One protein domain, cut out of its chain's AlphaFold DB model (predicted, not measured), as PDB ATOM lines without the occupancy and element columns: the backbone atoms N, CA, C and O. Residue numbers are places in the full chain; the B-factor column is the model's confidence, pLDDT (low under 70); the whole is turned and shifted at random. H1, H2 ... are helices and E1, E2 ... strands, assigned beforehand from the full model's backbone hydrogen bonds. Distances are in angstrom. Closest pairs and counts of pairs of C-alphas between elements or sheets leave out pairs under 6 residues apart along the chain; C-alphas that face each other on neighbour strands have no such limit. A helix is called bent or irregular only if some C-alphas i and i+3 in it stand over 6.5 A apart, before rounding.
ATOM      1  N   PRO A   6     210.227 200.519 142.182       60.44
ATOM      2  CA  PRO A   6     210.591 200.665 140.776       60.44
ATOM      3  C   PRO A   6     209.573 201.519 140.022       60.44
ATOM      4  O   PRO A   6     208.368 201.347 140.192       60.44
ATOM      5  N   LEU A   7     210.047 202.391 139.128       61.66
ATOM      6  CA  LEU A   7     209.196 203.228 138.269       61.66
ATOM      7  C   LEU A   7     208.135 202.403 137.507       61.66
ATOM      8  O   LEU A   7     207.030 202.883 137.282       61.66
ATOM      9  N   ALA A   8     208.463 201.146 137.178       63.75
ATOM     10  CA  ALA A   8     207.562 200.183 136.548       63.75
ATOM     11  C   ALA A   8     206.335 199.833 137.415       63.75
ATOM     12  O   ALA A   8     205.217 199.793 136.916       63.75
ATOM     13  N   ALA A   9     206.507 199.676 138.730       66.00
ATOM     14  CA  ALA A   9     205.396 199.364 139.627       66.00
ATOM     15  C   ALA A   9     204.386 200.526 139.706       66.00
ATOM     16  O   ALA A   9     203.181 200.314 139.816       66.00
ATOM     17  N   TYR A  10     204.864 201.769 139.576       73.94
ATOM     18  CA  TYR A  10     203.991 202.941 139.496       73.94
ATOM     19  C   TYR A  10     203.265 203.063 138.151       73.94
ATOM     20  O   TYR A  10     202.124 203.533 138.134       73.94
ATOM     21  N   SER A  11     203.879 202.646 137.035       80.19
ATOM     22  CA  SER A  11     203.192 202.610 135.736       80.19
ATOM     23  C   SER A  11     202.129 201.515 135.678       80.19
ATOM     24  O   SER A  11     201.022 201.785 135.214       80.19
ATOM     25  N   ASP A  12     202.427 200.332 136.216       88.50
ATOM     26  CA  ASP A  12     201.479 199.216 136.272       88.50
ATOM     27  C   ASP A  12     200.290 199.576 137.165       88.50
ATOM     28  O   ASP A  12     199.137 199.415 136.771       88.50
ATOM     29  N   LEU A  13     200.549 200.215 138.312       91.38
ATOM     30  CA  LEU A  13     199.486 200.707 139.181       91.38
ATOM     31  C   LEU A  13     198.601 201.761 138.497       91.38
ATOM     32  O   LEU A  13     197.388 201.772 138.699       91.38
ATOM     33  N   ALA A  14     199.181 202.673 137.713       92.25
ATOM     34  CA  ALA A  14     198.403 203.663 136.971       92.25
ATOM     35  C   ALA A  14     197.492 203.003 135.925       92.25
ATOM     36  O   ALA A  14     196.325 203.388 135.806       92.25
ATOM     37  N   PHE A  15     198.003 201.999 135.213       93.00
ATOM     38  CA  PHE A  15     197.234 201.225 134.244       93.00
ATOM     39  C   PHE A  15     196.105 200.437 134.918       93.00
ATOM     40  O   PHE A  15     194.938 200.623 134.569       93.00
ATOM     41  N   ASP A  16     196.421 199.649 135.943       94.38
ATOM     42  CA  ASP A  16     195.450 198.874 136.718       94.38
ATOM     43  C   ASP A  16     194.332 199.750 137.272       94.38
ATOM     44  O   ASP A  16     193.143 199.458 137.132       94.38
ATOM     45  N   TRP A  17     194.696 200.874 137.879       94.94
ATOM     46  CA  TRP A  17     193.703 201.730 138.503       94.94
ATOM     47  C   TRP A  17     192.799 202.423 137.481       94.94
ATOM     48  O   TRP A  17     191.621 202.666 137.756       94.94
ATOM     49  N   SER A  18     193.306 202.668 136.269       95.62
ATOM     50  CA  SER A  18     192.484 203.150 135.157       95.62
ATOM     51  C   SER A  18     191.401 202.139 134.758       95.62
ATOM     52  O   SER A  18     190.279 202.545 134.455       95.62
ATOM     53  N   ILE A  19     191.679 200.834 134.834       96.75
ATOM     54  CA  ILE A  19     190.683 199.782 134.579       96.75
ATOM     55  C   ILE A  19     189.575 199.849 135.636       96.75
ATOM     56  O   ILE A  19     188.395 199.824 135.290       96.75
ATOM     57  N   VAL A  20     189.920 200.022 136.916       96.81
ATOM     58  CA  VAL A  20     188.913 200.156 137.987       96.81
ATOM     59  C   VAL A  20     188.035 201.394 137.786       96.81
ATOM     60  O   VAL A  20     186.823 201.325 137.969       96.81
ATOM     61  N   ILE A  21     188.620 202.519 137.373       96.81
ATOM     62  CA  ILE A  21     187.879 203.765 137.120       96.81
ATOM     63  C   ILE A  21     186.922 203.632 135.929       96.81
ATOM     64  O   ILE A  21     185.838 204.215 135.946       96.81
ATOM     65  N   ASN A  22     187.305 202.879 134.897       97.25
ATOM     66  CA  ASN A  22     186.506 202.741 133.679       97.25
ATOM     67  C   ASN A  22     185.448 201.635 133.772       97.25
ATOM     68  O   ASN A  22     184.357 201.777 133.224       97.25
ATOM     69  N   GLU A  23     185.745 200.548 134.481       97.06
ATOM     70  CA  GLU A  23     184.916 199.335 134.505       97.06
ATOM     71  C   GLU A  23     184.315 199.029 135.888       97.06
ATOM     72  O   GLU A  23     183.514 198.101 136.042       97.06
ATOM     73  N   GLY A  24     184.690 199.786 136.916       96.12
ATOM     74  CA  GLY A  24     184.143 199.676 138.261       96.12
ATOM     75  C   GLY A  24     184.481 198.345 138.934       96.12
ATOM     76  O   GLY A  24     185.596 197.827 138.843       96.12
ATOM     77  N   THR A  25     183.503 197.763 139.636       96.25
ATOM     78  CA  THR A  25     183.680 196.485 140.352       96.25
ATOM     79  C   THR A  25     184.049 195.330 139.417       96.25
ATOM     80  O   THR A  25     184.770 194.421 139.837       96.25
ATOM     81  N   ALA A  26     183.582 195.349 138.162       96.19
ATOM     82  CA  ALA A  26     183.935 194.332 137.175       96.19
ATOM     83  C   ALA A  26     185.433 194.397 136.848       96.19
ATOM     84  O   ALA A  26     186.128 193.396 137.026       96.19
ATOM     85  N   GLY A  27     185.937 195.588 136.516       97.06
ATOM     86  CA  GLY A  27     187.365 195.825 136.287       97.06
ATOM     87  C   GLY A  27     188.219 195.421 137.482       97.06
ATOM     88  O   GLY A  27     189.161 194.644 137.332       97.06
ATOM     89  N   LEU A  28     187.832 195.847 138.693       97.38
ATOM     90  CA  LEU A  28     188.531 195.454 139.921       97.38
ATOM     91  C   LEU A  28     188.578 193.933 140.096       97.38
ATOM     92  O   LEU A  28     189.597 193.396 140.515       97.38
ATOM     93  N   THR A  29     187.487 193.227 139.795       96.62
ATOM     94  CA  THR A  29     187.427 191.763 139.913       96.62
ATOM     95  C   THR A  29     188.373 191.086 138.924       96.62
ATOM     96  O   THR A  29     189.062 190.141 139.314       96.62
ATOM     97  N   THR A  30     188.444 191.593 137.691       96.56
ATOM     98  CA  THR A  30     189.334 191.097 136.632       96.56
ATOM     99  C   THR A  30     190.804 191.243 137.016       96.56
ATOM    100  O   THR A  30     191.554 190.270 136.954       96.56
ATOM    101  N   ILE A  31     191.219 192.429 137.470       96.56
ATOM    102  CA  ILE A  31     192.638 192.725 137.739       96.56
ATOM    103  C   ILE A  31     193.077 192.405 139.170       96.56
ATOM    104  O   ILE A  31     194.250 192.540 139.500       96.56
ATOM    105  N   ARG A  32     192.151 191.987 140.040       96.81
ATOM    106  CA  ARG A  32     192.335 191.852 141.493       96.81
ATOM    107  C   ARG A  32     193.660 191.215 141.911       96.81
ATOM    108  O   ARG A  32     194.293 191.681 142.852       96.81
ATOM    109  N   GLN A  33     194.029 190.109 141.265       95.75
ATOM    110  CA  GLN A  33     195.245 189.364 141.597       95.75
ATOM    111  C   GLN A  33     196.506 190.126 141.189       95.75
ATOM    112  O   GLN A  33     197.453 190.172 141.967       95.75
ATOM    113  N   HIS A  34     196.496 190.739 140.005       95.62
ATOM    114  CA  HIS A  34     197.615 191.535 139.518       95.62
ATOM    115  C   HIS A  34     197.793 192.797 140.365       95.62
ATOM    116  O   HIS A  34     198.862 192.994 140.929       95.62
ATOM    117  N   LEU A  35     196.711 193.542 140.606       95.56
ATOM    118  CA  LEU A  35     196.732 194.725 141.462       95.56
ATOM    119  C   LEU A  35     197.226 194.408 142.885       95.56
ATOM    120  O   LEU A  35     198.003 195.169 143.455       95.56
ATOM    121  N   ALA A  36     196.805 193.283 143.474       95.62
ATOM    122  CA  ALA A  36     197.298 192.869 144.788       95.62
ATOM    123  C   ALA A  36     198.806 192.560 144.777       95.62
ATOM    124  O   ALA A  36     199.489 192.885 145.747       95.62
ATOM    125  N   ALA A  37     199.333 191.970 143.700       93.75
ATOM    126  CA  ALA A  37     200.768 191.734 143.542       93.75
ATOM    127  C   ALA A  37     201.535 193.057 143.387       93.75
ATOM    128  O   ALA A  37     202.445 193.315 144.169       93.75
ATOM    129  N   THR A  38     201.087 193.941 142.490       93.19
ATOM    130  CA  THR A  38     201.656 195.283 142.289       93.19
ATOM    131  C   THR A  38     201.699 196.073 143.598       93.19
ATOM    132  O   THR A  38     202.721 196.657 143.949       93.19
ATOM    133  N   LEU A  39     200.612 196.058 144.377       92.69
ATOM    134  CA  LEU A  39     200.573 196.711 145.688       92.69
ATOM    135  C   LEU A  39     201.477 196.029 146.716       92.69
ATOM    136  O   LEU A  39     202.070 196.723 147.540       92.69
ATOM    137  N   SER A  40     201.593 194.701 146.675       92.12
ATOM    138  CA  SER A  40     202.483 193.978 147.587       92.12
ATOM    139  C   SER A  40     203.941 194.381 147.368       92.12
ATOM    140  O   SER A  40     204.657 194.659 148.331       92.12
ATOM    141  N   ASP A  41     204.350 194.506 146.106       89.81
ATOM    142  CA  ASP A  41     205.687 194.965 145.731       89.81
ATOM    143  C   ASP A  41     205.893 196.444 146.082       89.81
ATOM    144  O   ASP A  41     206.933 196.813 146.631       89.81
ATOM    145  N   CYS A  42     204.890 197.294 145.828       87.56
ATOM    146  CA  CYS A  42     204.950 198.723 146.138       87.56
ATOM    147  C   CYS A  42     205.126 199.018 147.629       87.56
ATOM    148  O   CYS A  42     205.814 199.977 147.985       87.56
ATOM    149  N   LEU A  43     204.477 198.225 148.481       87.69
ATOM    150  CA  LEU A  43     204.441 198.433 149.927       87.69
ATOM    151  C   LEU A  43     205.471 197.581 150.676       87.69
ATOM    152  O   LEU A  43     205.708 197.823 151.853       87.69
ATOM    153  N   ALA A  44     206.087 196.594 150.019       88.81
ATOM    154  CA  ALA A  44     206.854 195.541 150.687       88.81
ATOM    155  C   ALA A  44     206.040 194.837 151.800       88.81
ATOM    156  O   ALA A  44     206.571 194.477 152.850       88.81
ATOM    157  N   ALA A  45     204.743 194.630 151.552       89.38
ATOM    158  CA  ALA A  45     203.787 194.009 152.467       89.38
ATOM    159  C   ALA A  45     202.924 192.997 151.711       89.38
ATOM    160  O   ALA A  45     202.756 193.104 150.502       89.38
ATOM    161  N   HIS A  46     202.331 192.015 152.393       93.31
ATOM    162  CA  HIS A  46     201.384 191.133 151.710       93.31
ATOM    163  C   HIS A  46     200.031 191.838 151.583       93.31
ATOM    164  O   HIS A  46     199.483 192.297 152.583       93.31
ATOM    165  N   VAL A  47     199.473 191.920 150.374       94.88
ATOM    166  CA  VAL A  47     198.187 192.583 150.120       94.88
ATOM    167  C   VAL A  47     197.132 191.579 149.667       94.88
ATOM    168  O   VAL A  47     197.372 190.703 148.838       94.88
ATOM    169  N   THR A  48     195.919 191.710 150.200       96.50
ATOM    170  CA  THR A  48     194.732 190.972 149.756       96.50
ATOM    171  C   THR A  48     193.617 191.952 149.417       96.50
ATOM    172  O   THR A  48     193.354 192.878 150.176       96.50
ATOM    173  N   ILE A  49     192.910 191.719 148.311       97.44
ATOM    174  CA  ILE A  49     191.727 192.500 147.934       97.44
ATOM    175  C   ILE A  49     190.502 191.585 147.981       97.44
ATOM    176  O   ILE A  49     190.454 190.555 147.304       97.44
ATOM    177  N   LEU A  50     189.499 191.950 148.778       96.75
ATOM    178  CA  LEU A  50     188.216 191.247 148.839       96.75
ATOM    179  C   LEU A  50     187.143 192.075 148.137       96.75
ATOM    180  O   LEU A  50     186.757 193.123 148.639       96.75
ATOM    181  N   CYS A  51     186.637 191.594 147.002       96.06
ATOM    182  CA  CYS A  51     185.594 192.289 146.249       96.06
ATOM    183  C   CYS A  51     184.187 191.910 146.732       96.06
ATOM    184  O   CYS A  51     183.886 190.742 147.000       96.06
ATOM    185  N   ARG A  52     183.309 192.907 146.782       93.25
ATOM    186  CA  ARG A  52     181.858 192.817 146.967       93.25
ATOM    187  C   ARG A  52     181.180 193.718 145.918       93.25
ATOM    188  O   ARG A  52     181.843 194.552 145.305       93.25
ATOM    189  N   PRO A  53     179.872 193.573 145.664       91.88
ATOM    190  CA  PRO A  53     179.164 194.528 144.812       91.88
ATOM    191  C   PRO A  53     179.331 195.960 145.347       91.88
ATOM    192  O   PRO A  53     179.058 196.194 146.523       91.88
ATOM    193  N   ALA A  54     179.810 196.886 144.505       92.06
ATOM    194  CA  ALA A  54     180.046 198.304 144.826       92.06
ATOM    195  C   ALA A  54     181.020 198.595 145.994       92.06
ATOM    196  O   ALA A  54     181.178 199.744 146.404       92.06
ATOM    197  N   MET A  55     181.701 197.580 146.532       96.50
ATOM    198  CA  MET A  55     182.576 197.707 147.697       96.50
ATOM    199  C   MET A  55     183.753 196.741 147.589       96.50
ATOM    200  O   MET A  55     183.646 195.655 147.026       96.50
ATOM    201  N   PHE A  56     184.886 197.085 148.177       97.69
ATOM    202  CA  PHE A  56     185.983 196.152 148.378       97.69
ATOM    203  C   PHE A  56     186.664 196.402 149.720       97.69
ATOM    204  O   PHE A  56     186.491 197.449 150.330       97.69
ATOM    205  N   PHE A  57     187.444 195.436 150.188       97.56
ATOM    206  CA  PHE A  57     188.364 195.637 151.302       97.56
ATOM    207  C   PHE A  57     189.785 195.458 150.796       97.56
ATOM    208  O   PHE A  57     190.115 194.397 150.258       97.56
ATOM    209  N   LEU A  58     190.610 196.486 150.981       96.88
ATOM    210  CA  LEU A  58     192.051 196.396 150.811       96.88
ATOM    211  C   LEU A  58     192.656 195.985 152.151       96.88
ATOM    212  O   LEU A  58     192.554 196.720 153.130       96.88
ATOM    213  N   ILE A  59     193.253 194.804 152.205       96.06
ATOM    214  CA  ILE A  59     193.850 194.259 153.419       96.06
ATOM    215  C   ILE A  59     195.359 194.253 153.243       96.06
ATOM    216  O   ILE A  59     195.875 193.551 152.374       96.06
ATOM    217  N   ILE A  60     196.052 195.017 154.079       93.94
ATOM    218  CA  ILE A  60     197.510 195.098 154.110       93.94
ATOM    219  C   ILE A  60     197.976 194.307 155.328       93.94
ATOM    220  O   ILE A  60     197.597 194.601 156.466       93.94
ATOM    221  N   HIS A  61     198.756 193.265 155.075       91.44
ATOM    222  CA  HIS A  61     199.369 192.419 156.086       91.44
ATOM    223  C   HIS A  61     200.837 192.832 156.202       91.44
ATOM    224  O   HIS A  61     201.679 192.410 155.408       91.44
ATOM    225  N   ASP A  62     201.121 193.664 157.196       78.56
ATOM    226  CA  ASP A  62     202.481 193.971 157.630       78.56
ATOM    227  C   ASP A  62     202.881 193.007 158.768       78.56
ATOM    228  O   ASP A  62     202.035 192.413 159.444       78.56
ATOM    229  N   HIS A  63     204.179 192.841 159.011       73.88
ATOM    230  CA  HIS A  63     204.764 191.948 160.013       73.88
ATOM    231  C   HIS A  63     204.219 192.157 161.435       73.88
ATOM    232  O   HIS A  63     204.335 191.261 162.272       73.88
ATOM    233  N   ARG A  64     203.651 193.332 161.728       72.06
ATOM    234  CA  ARG A  64     203.142 193.700 163.057       72.06
ATOM    235  C   ARG A  64     201.623 193.793 163.135       72.06
ATOM    236  O   ARG A  64     201.078 193.675 164.230       72.06
ATOM    237  N   GLN A  65     200.941 194.021 162.015       80.56
ATOM    238  CA  GLN A  65     199.518 194.340 162.009       80.56
ATOM    239  C   GLN A  65     198.830 193.970 160.697       80.56
ATOM    240  O   GLN A  65     199.437 193.932 159.630       80.56
ATOM    241  N   LYS A  66     197.520 193.738 160.790       90.06
ATOM    242  CA  LYS A  66     196.631 193.614 159.635       90.06
ATOM    243  C   LYS A  66     195.684 194.796 159.640       90.06
ATOM    244  O   LYS A  66     194.918 194.952 160.591       90.06
ATOM    245  N   VAL A  67     195.725 195.597 158.584       93.12
ATOM    246  CA  VAL A  67     194.805 196.721 158.401       93.12
ATOM    247  C   VAL A  67     193.863 196.384 157.258       93.12
ATOM    248  O   VAL A  67     194.312 196.001 156.182       93.12
ATOM    249  N   ALA A  68     192.560 196.512 157.496       95.12
ATOM    250  CA  ALA A  68     191.534 196.385 156.470       95.12
ATOM    251  C   ALA A  68     190.935 197.766 156.203       95.12
ATOM    252  O   ALA A  68     190.340 198.367 157.096       95.12
ATOM    253  N   ILE A  69     191.095 198.254 154.978       96.25
ATOM    254  CA  ILE A  69     190.651 199.578 154.556       96.25
ATOM    255  C   ILE A  69     189.435 199.398 153.635       96.25
ATOM    256  O   ILE A  69     189.554 198.724 152.602       96.25
ATOM    257  N   PRO A  70     188.255 199.936 153.993       97.56
ATOM    258  CA  PRO A  70     187.059 199.797 153.177       97.56
ATOM    259  C   PRO A  70     187.143 200.701 151.946       97.56
ATOM    260  O   PRO A  70     187.424 201.894 152.049       97.56
ATOM    261  N   GLY A  71     186.865 200.137 150.781       98.06
ATOM    262  CA  GLY A  71     186.780 200.842 149.513       98.06
ATOM    263  C   GLY A  71     185.374 200.782 148.931       98.06
ATOM    264  O   GLY A  71     184.694 199.764 149.042       98.06
ATOM    265  N   HIS A  72     184.937 201.863 148.295       98.12
ATOM    266  CA  HIS A  72     183.628 201.965 147.650       98.12
ATOM    267  C   HIS A  72     183.805 202.342 146.189       98.12
ATOM    268  O   HIS A  72     184.678 203.140 145.862       98.12
ATOM    269  N   ILE A  73     182.972 201.770 145.324       97.50
ATOM    270  CA  ILE A  73     182.937 202.064 143.893       97.50
ATOM    271  C   ILE A  73     181.504 202.439 143.555       97.50
ATOM    272  O   ILE A  73     180.587 201.642 143.762       97.50
ATOM    273  N   TYR A  74     181.313 203.635 143.028       95.69
ATOM    274  CA  TYR A  74     180.001 204.163 142.685       95.69
ATOM    275  C   TYR A  74     180.047 204.818 141.302       95.69
ATOM    276  O   TYR A  74     181.121 205.231 140.861       95.69
ATOM    277  N   PRO A  75     178.918 204.877 140.572       96.19
ATOM    278  CA  PRO A  75     178.865 205.591 139.303       96.19
ATOM    279  C   PRO A  75     179.329 207.033 139.495       96.19
ATOM    280  O   PRO A  75     178.877 207.712 140.419       96.19
ATOM    281  N   GLY A  76     180.259 207.471 138.655       93.19
ATOM    282  CA  GLY A  76     180.799 208.819 138.723       93.19
ATOM    283  C   GLY A  76     180.010 209.812 137.879       93.19
ATOM    284  O   GLY A  76     179.190 209.446 137.034       93.19
ATOM    285  N   THR A  77     180.275 211.095 138.111       89.88
ATOM    286  CA  THR A  77     179.694 212.195 137.317       89.88
ATOM    287  C   THR A  77     180.676 212.790 136.310       89.88
ATOM    288  O   THR A  77     180.262 213.255 135.251       89.88
ATOM    289  N   ALA A  78     181.977 212.747 136.617       88.56
ATOM    290  CA  ALA A  78     183.056 213.242 135.755       88.56
ATOM    291  C   ALA A  78     183.845 212.121 135.049       88.56
ATOM    292  O   ALA A  78     184.539 212.364 134.066       88.56
ATOM    293  N   GLN A  79     183.738 210.894 135.556       92.56
ATOM    294  CA  GLN A  79     184.365 209.678 135.041       92.56
ATOM    295  C   GLN A  79     183.401 208.501 135.264       92.56
ATOM    296  O   GLN A  79     182.468 208.658 136.055       92.56
ATOM    297  N   PRO A  80     183.581 207.339 134.606       96.56
ATOM    298  CA  PRO A  80     182.594 206.258 134.672       96.56
ATOM    299  C   PRO A  80     182.309 205.789 136.102       96.56
ATOM    300  O   PRO A  80     181.146 205.663 136.492       96.56
ATOM    301  N   TYR A  81     183.360 205.612 136.905       97.81
ATOM    302  CA  TYR A  81     183.243 205.275 138.317       97.81
ATOM    303  C   TYR A  81     184.100 206.182 139.181       97.81
ATOM    304  O   TYR A  81     185.274 206.417 138.898       97.81
ATOM    305  N   GLU A  82     183.522 206.643 140.277       97.12
ATOM    306  CA  GLU A  82     184.238 207.279 141.368       97.12
ATOM    307  C   GLU A  82     184.520 206.240 142.458       97.12
ATOM    308  O   GLU A  82     183.712 205.348 142.739       97.12
ATOM    309  N   ILE A  83     185.709 206.331 143.043       97.50
ATOM    310  CA  ILE A  83     186.227 205.348 143.985       97.50
ATOM    311  C   ILE A  83     186.619 206.074 145.264       97.50
ATOM    312  O   ILE A  83     187.310 207.095 145.225       97.50
ATOM    313  N   GLN A  84     186.223 205.518 146.403       97.81
ATOM    314  CA  GLN A  84     186.692 205.948 147.716       97.81
ATOM    315  C   GLN A  84     187.465 204.842 148.410       97.81
ATOM    316  O   GLN A  84     187.155 203.666 148.242       97.81
ATOM    317  N   LEU A  85     188.418 205.240 149.243       97.44
ATOM    318  CA  LEU A  85     189.112 204.386 150.192       97.44
ATOM    319  C   LEU A  85     189.096 205.081 151.560       97.44
ATOM    320  O   LEU A  85     189.542 206.220 151.681       97.44
ATOM    321  N   ASP A  86     188.506 204.432 152.563       96.31
ATOM    322  CA  ASP A  86     188.185 205.008 153.882       96.31
ATOM    323  C   ASP A  86     187.471 206.372 153.805       96.31
ATOM    324  O   ASP A  86     187.797 207.327 154.505       96.31
ATOM    325  N   GLY A  87     186.531 206.494 152.863       95.81
ATOM    326  CA  GLY A  87     185.777 207.727 152.610       95.81
ATOM    327  C   GLY A  87     186.536 208.810 151.831       95.81
ATOM    328  O   GLY A  87     185.940 209.821 151.467       95.81
ATOM    329  N   TRP A  88     187.820 208.612 151.518       97.31
ATOM    330  CA  TRP A  88     188.611 209.559 150.729       97.31
ATOM    331  C   TRP A  88     188.591 209.209 149.241       97.31
ATOM    332  O   TRP A  88     188.766 208.040 148.902       97.31
ATOM    333  N   PRO A  89     188.430 210.189 148.334       96.19
ATOM    334  CA  PRO A  89     188.414 209.929 146.900       96.19
ATOM    335  C   PRO A  89     189.787 209.460 146.406       96.19
ATOM    336  O   PRO A  89     190.815 210.080 146.681       96.19
ATOM    337  N   VAL A  90     189.791 208.386 145.623       95.94
ATOM    338  CA  VAL A  90     190.987 207.761 145.044       95.94
ATOM    339  C   VAL A  90     190.802 207.568 143.541       95.94
ATOM    340  O   VAL A  90     190.996 206.492 143.001       95.94
ATOM    341  N   ASN A  91     190.427 208.630 142.831       93.94
ATOM    342  CA  ASN A  91     190.107 208.599 141.394       93.94
ATOM    343  C   ASN A  91     191.341 208.615 140.466       93.94
ATOM    344  O   ASN A  91     191.235 208.943 139.291       93.94
ATOM    345  N   ASN A  92     192.525 208.301 140.990       93.19
ATOM    346  CA  ASN A  92     193.756 208.042 140.242       93.19
ATOM    347  C   ASN A  92     194.741 207.281 141.148       93.19
ATOM    348  O   ASN A  92     194.583 207.271 142.373       93.19
ATOM    349  N   SER A  93     195.762 206.657 140.556       91.88
ATOM    350  CA  SER A  93     196.733 205.837 141.294       91.88
ATOM    351  C   SER A  93     197.548 206.637 142.317       91.88
ATOM    352  O   SER A  93     197.865 206.118 143.385       91.88
ATOM    353  N   THR A  94     197.842 207.914 142.052       92.25
ATOM    354  CA  THR A  94     198.550 208.790 143.000       92.25
ATOM    355  C   THR A  94     197.725 209.038 144.263       92.25
ATOM    356  O   THR A  94     198.233 208.883 145.375       92.25
ATOM    357  N   ALA A  95     196.445 209.382 144.113       93.50
ATOM    358  CA  ALA A  95     195.516 209.557 145.225       93.50
ATOM    359  C   ALA A  95     195.329 208.239 145.988       93.50
ATOM    360  O   ALA A  95     195.385 208.231 147.214       93.50
ATOM    361  N   PHE A  96     195.200 207.121 145.269       94.44
ATOM    362  CA  PHE A  96     195.103 205.790 145.865       94.44
ATOM    363  C   PHE A  96     196.306 205.461 146.759       94.44
ATOM    364  O   PHE A  96     196.120 205.178 147.943       94.44
ATOM    365  N   MET A  97     197.535 205.611 146.252       93.50
ATOM    366  CA  MET A  97     198.749 205.401 147.054       93.50
ATOM    367  C   MET A  97     198.860 206.377 148.221       93.50
ATOM    368  O   MET A  97     199.254 205.981 149.314       93.50
ATOM    369  N   THR A  98     198.477 207.641 148.020       92.75
ATOM    370  CA  THR A  98     198.495 208.654 149.086       92.75
ATOM    371  C   THR A  98     197.616 208.239 150.265       92.75
ATOM    372  O   THR A  98     198.009 208.426 151.416       92.75
ATOM    373  N   ILE A  99     196.436 207.665 150.006       93.69
ATOM    374  CA  ILE A  99     195.562 207.170 151.075       93.69
ATOM    375  C   ILE A  99     196.128 205.897 151.704       93.69
ATOM    376  O   ILE A  99     196.159 205.816 152.927       93.69
ATOM    377  N   ILE A 100     196.632 204.948 150.913       91.31
ATOM    378  CA  ILE A 100     197.250 203.714 151.429       91.31
ATOM    379  C   ILE A 100     198.404 204.016 152.395       91.31
ATOM    380  O   ILE A 100     198.466 203.425 153.471       91.31
TER     381      ILE A 100
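AT A GLANCE: This is residues 6 to 100 of the 104 residues of an uncharacterized protein of Lactiplantibacillus plantarum (UniProt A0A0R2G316). A curled, twisted sheet of four strands has one long, sharply bent helix, H1, folded back on itself over one face, its arm H1b over the E1 side and the end of its arm H1a over E4. The short helix H2 packs on the same face at the E4 side, and the other face is bare of named helices. The printed part has 95 residues with two named helices and four named strands, in the order H1 E1 E2 E3 E4 H2; the sheet's order is E1 E2 E3 E4, antiparallel throughout, and the class is mixed, helices and strands. It is compact, with a radius of gyration of the C-alphas of 12.3 A and spans of 39 by 26 by 22 A.

IN THESE COORDINATES: E1 is residues 46 to 52, 20.2 A long; E2 is 55 to 61, 19.5 A; E3 is 66 to 75, 29.5 A, from C-alpha 66 at (196.631, 193.614, 159.635); E4 is 81 to 85, 13.3 A. By its hydrogen bonds H1, residues 7 to 43, was assigned as one helix, but it is bent: C-alphas 22 and 25 are 9.6 A apart. Arm H1a, residues 7 to 22, begins at C-alpha 7 (209.196, 203.228, 138.269) and is 23.2 A long; arm H1b, residues 25 to 43, is 22.9 A long and irregular, with C-alphas 30 and 33 7.9 A apart and a kink of 68 degrees near residue 33. H2, residues 93 to 100, is 10.4 A long and ends at C-alpha 100 (197.250, 203.714, 151.429).

HOW THE PARTS SIT: The strands form a meander, each the antiparallel neighbour of the one before, and three hairpins: E1 and E2 (N 48 and O 59, 2.8 A), E2 and E3 (N 58 and O 69, 3.0 A), E3 and E4 (N 72 and O 84, 2.9 A). E1 and E4 are the edge strands and are apart. H1a, H1b and H2 are on the same face, two layers, helices over one face of a sheet. The closest C-alphas of H1b and E1 are Ser 40 and His 46, 5.1 A; those of H1a and E4 are Ile 21 and Tyr 81, 5.0 A. H1a and H1b touch, closest at C-alphas Val 20 and Gly 27, 4.9 A, at a shallow tilt of 20 degrees, opposite ways. H1a touches H2 with residues 13 to 18 alone, closest at C-alphas Ala 14 and Ser 93, 5.1 A, about perpendicular at 84 degrees. Every O i to N i+4 pair is within hydrogen-bond range in H1a and H2; in H1b 13 of 15 are.

THE WHOLE: The C-alphas farthest apart are those of Arg 64 and Thr 77, 39.4 A. The printed part has no cut. The link E4 to H2 is short; the others are tight. Mean pLDDT of the printed part is 92.1, and residues 6 to 9 are under 70.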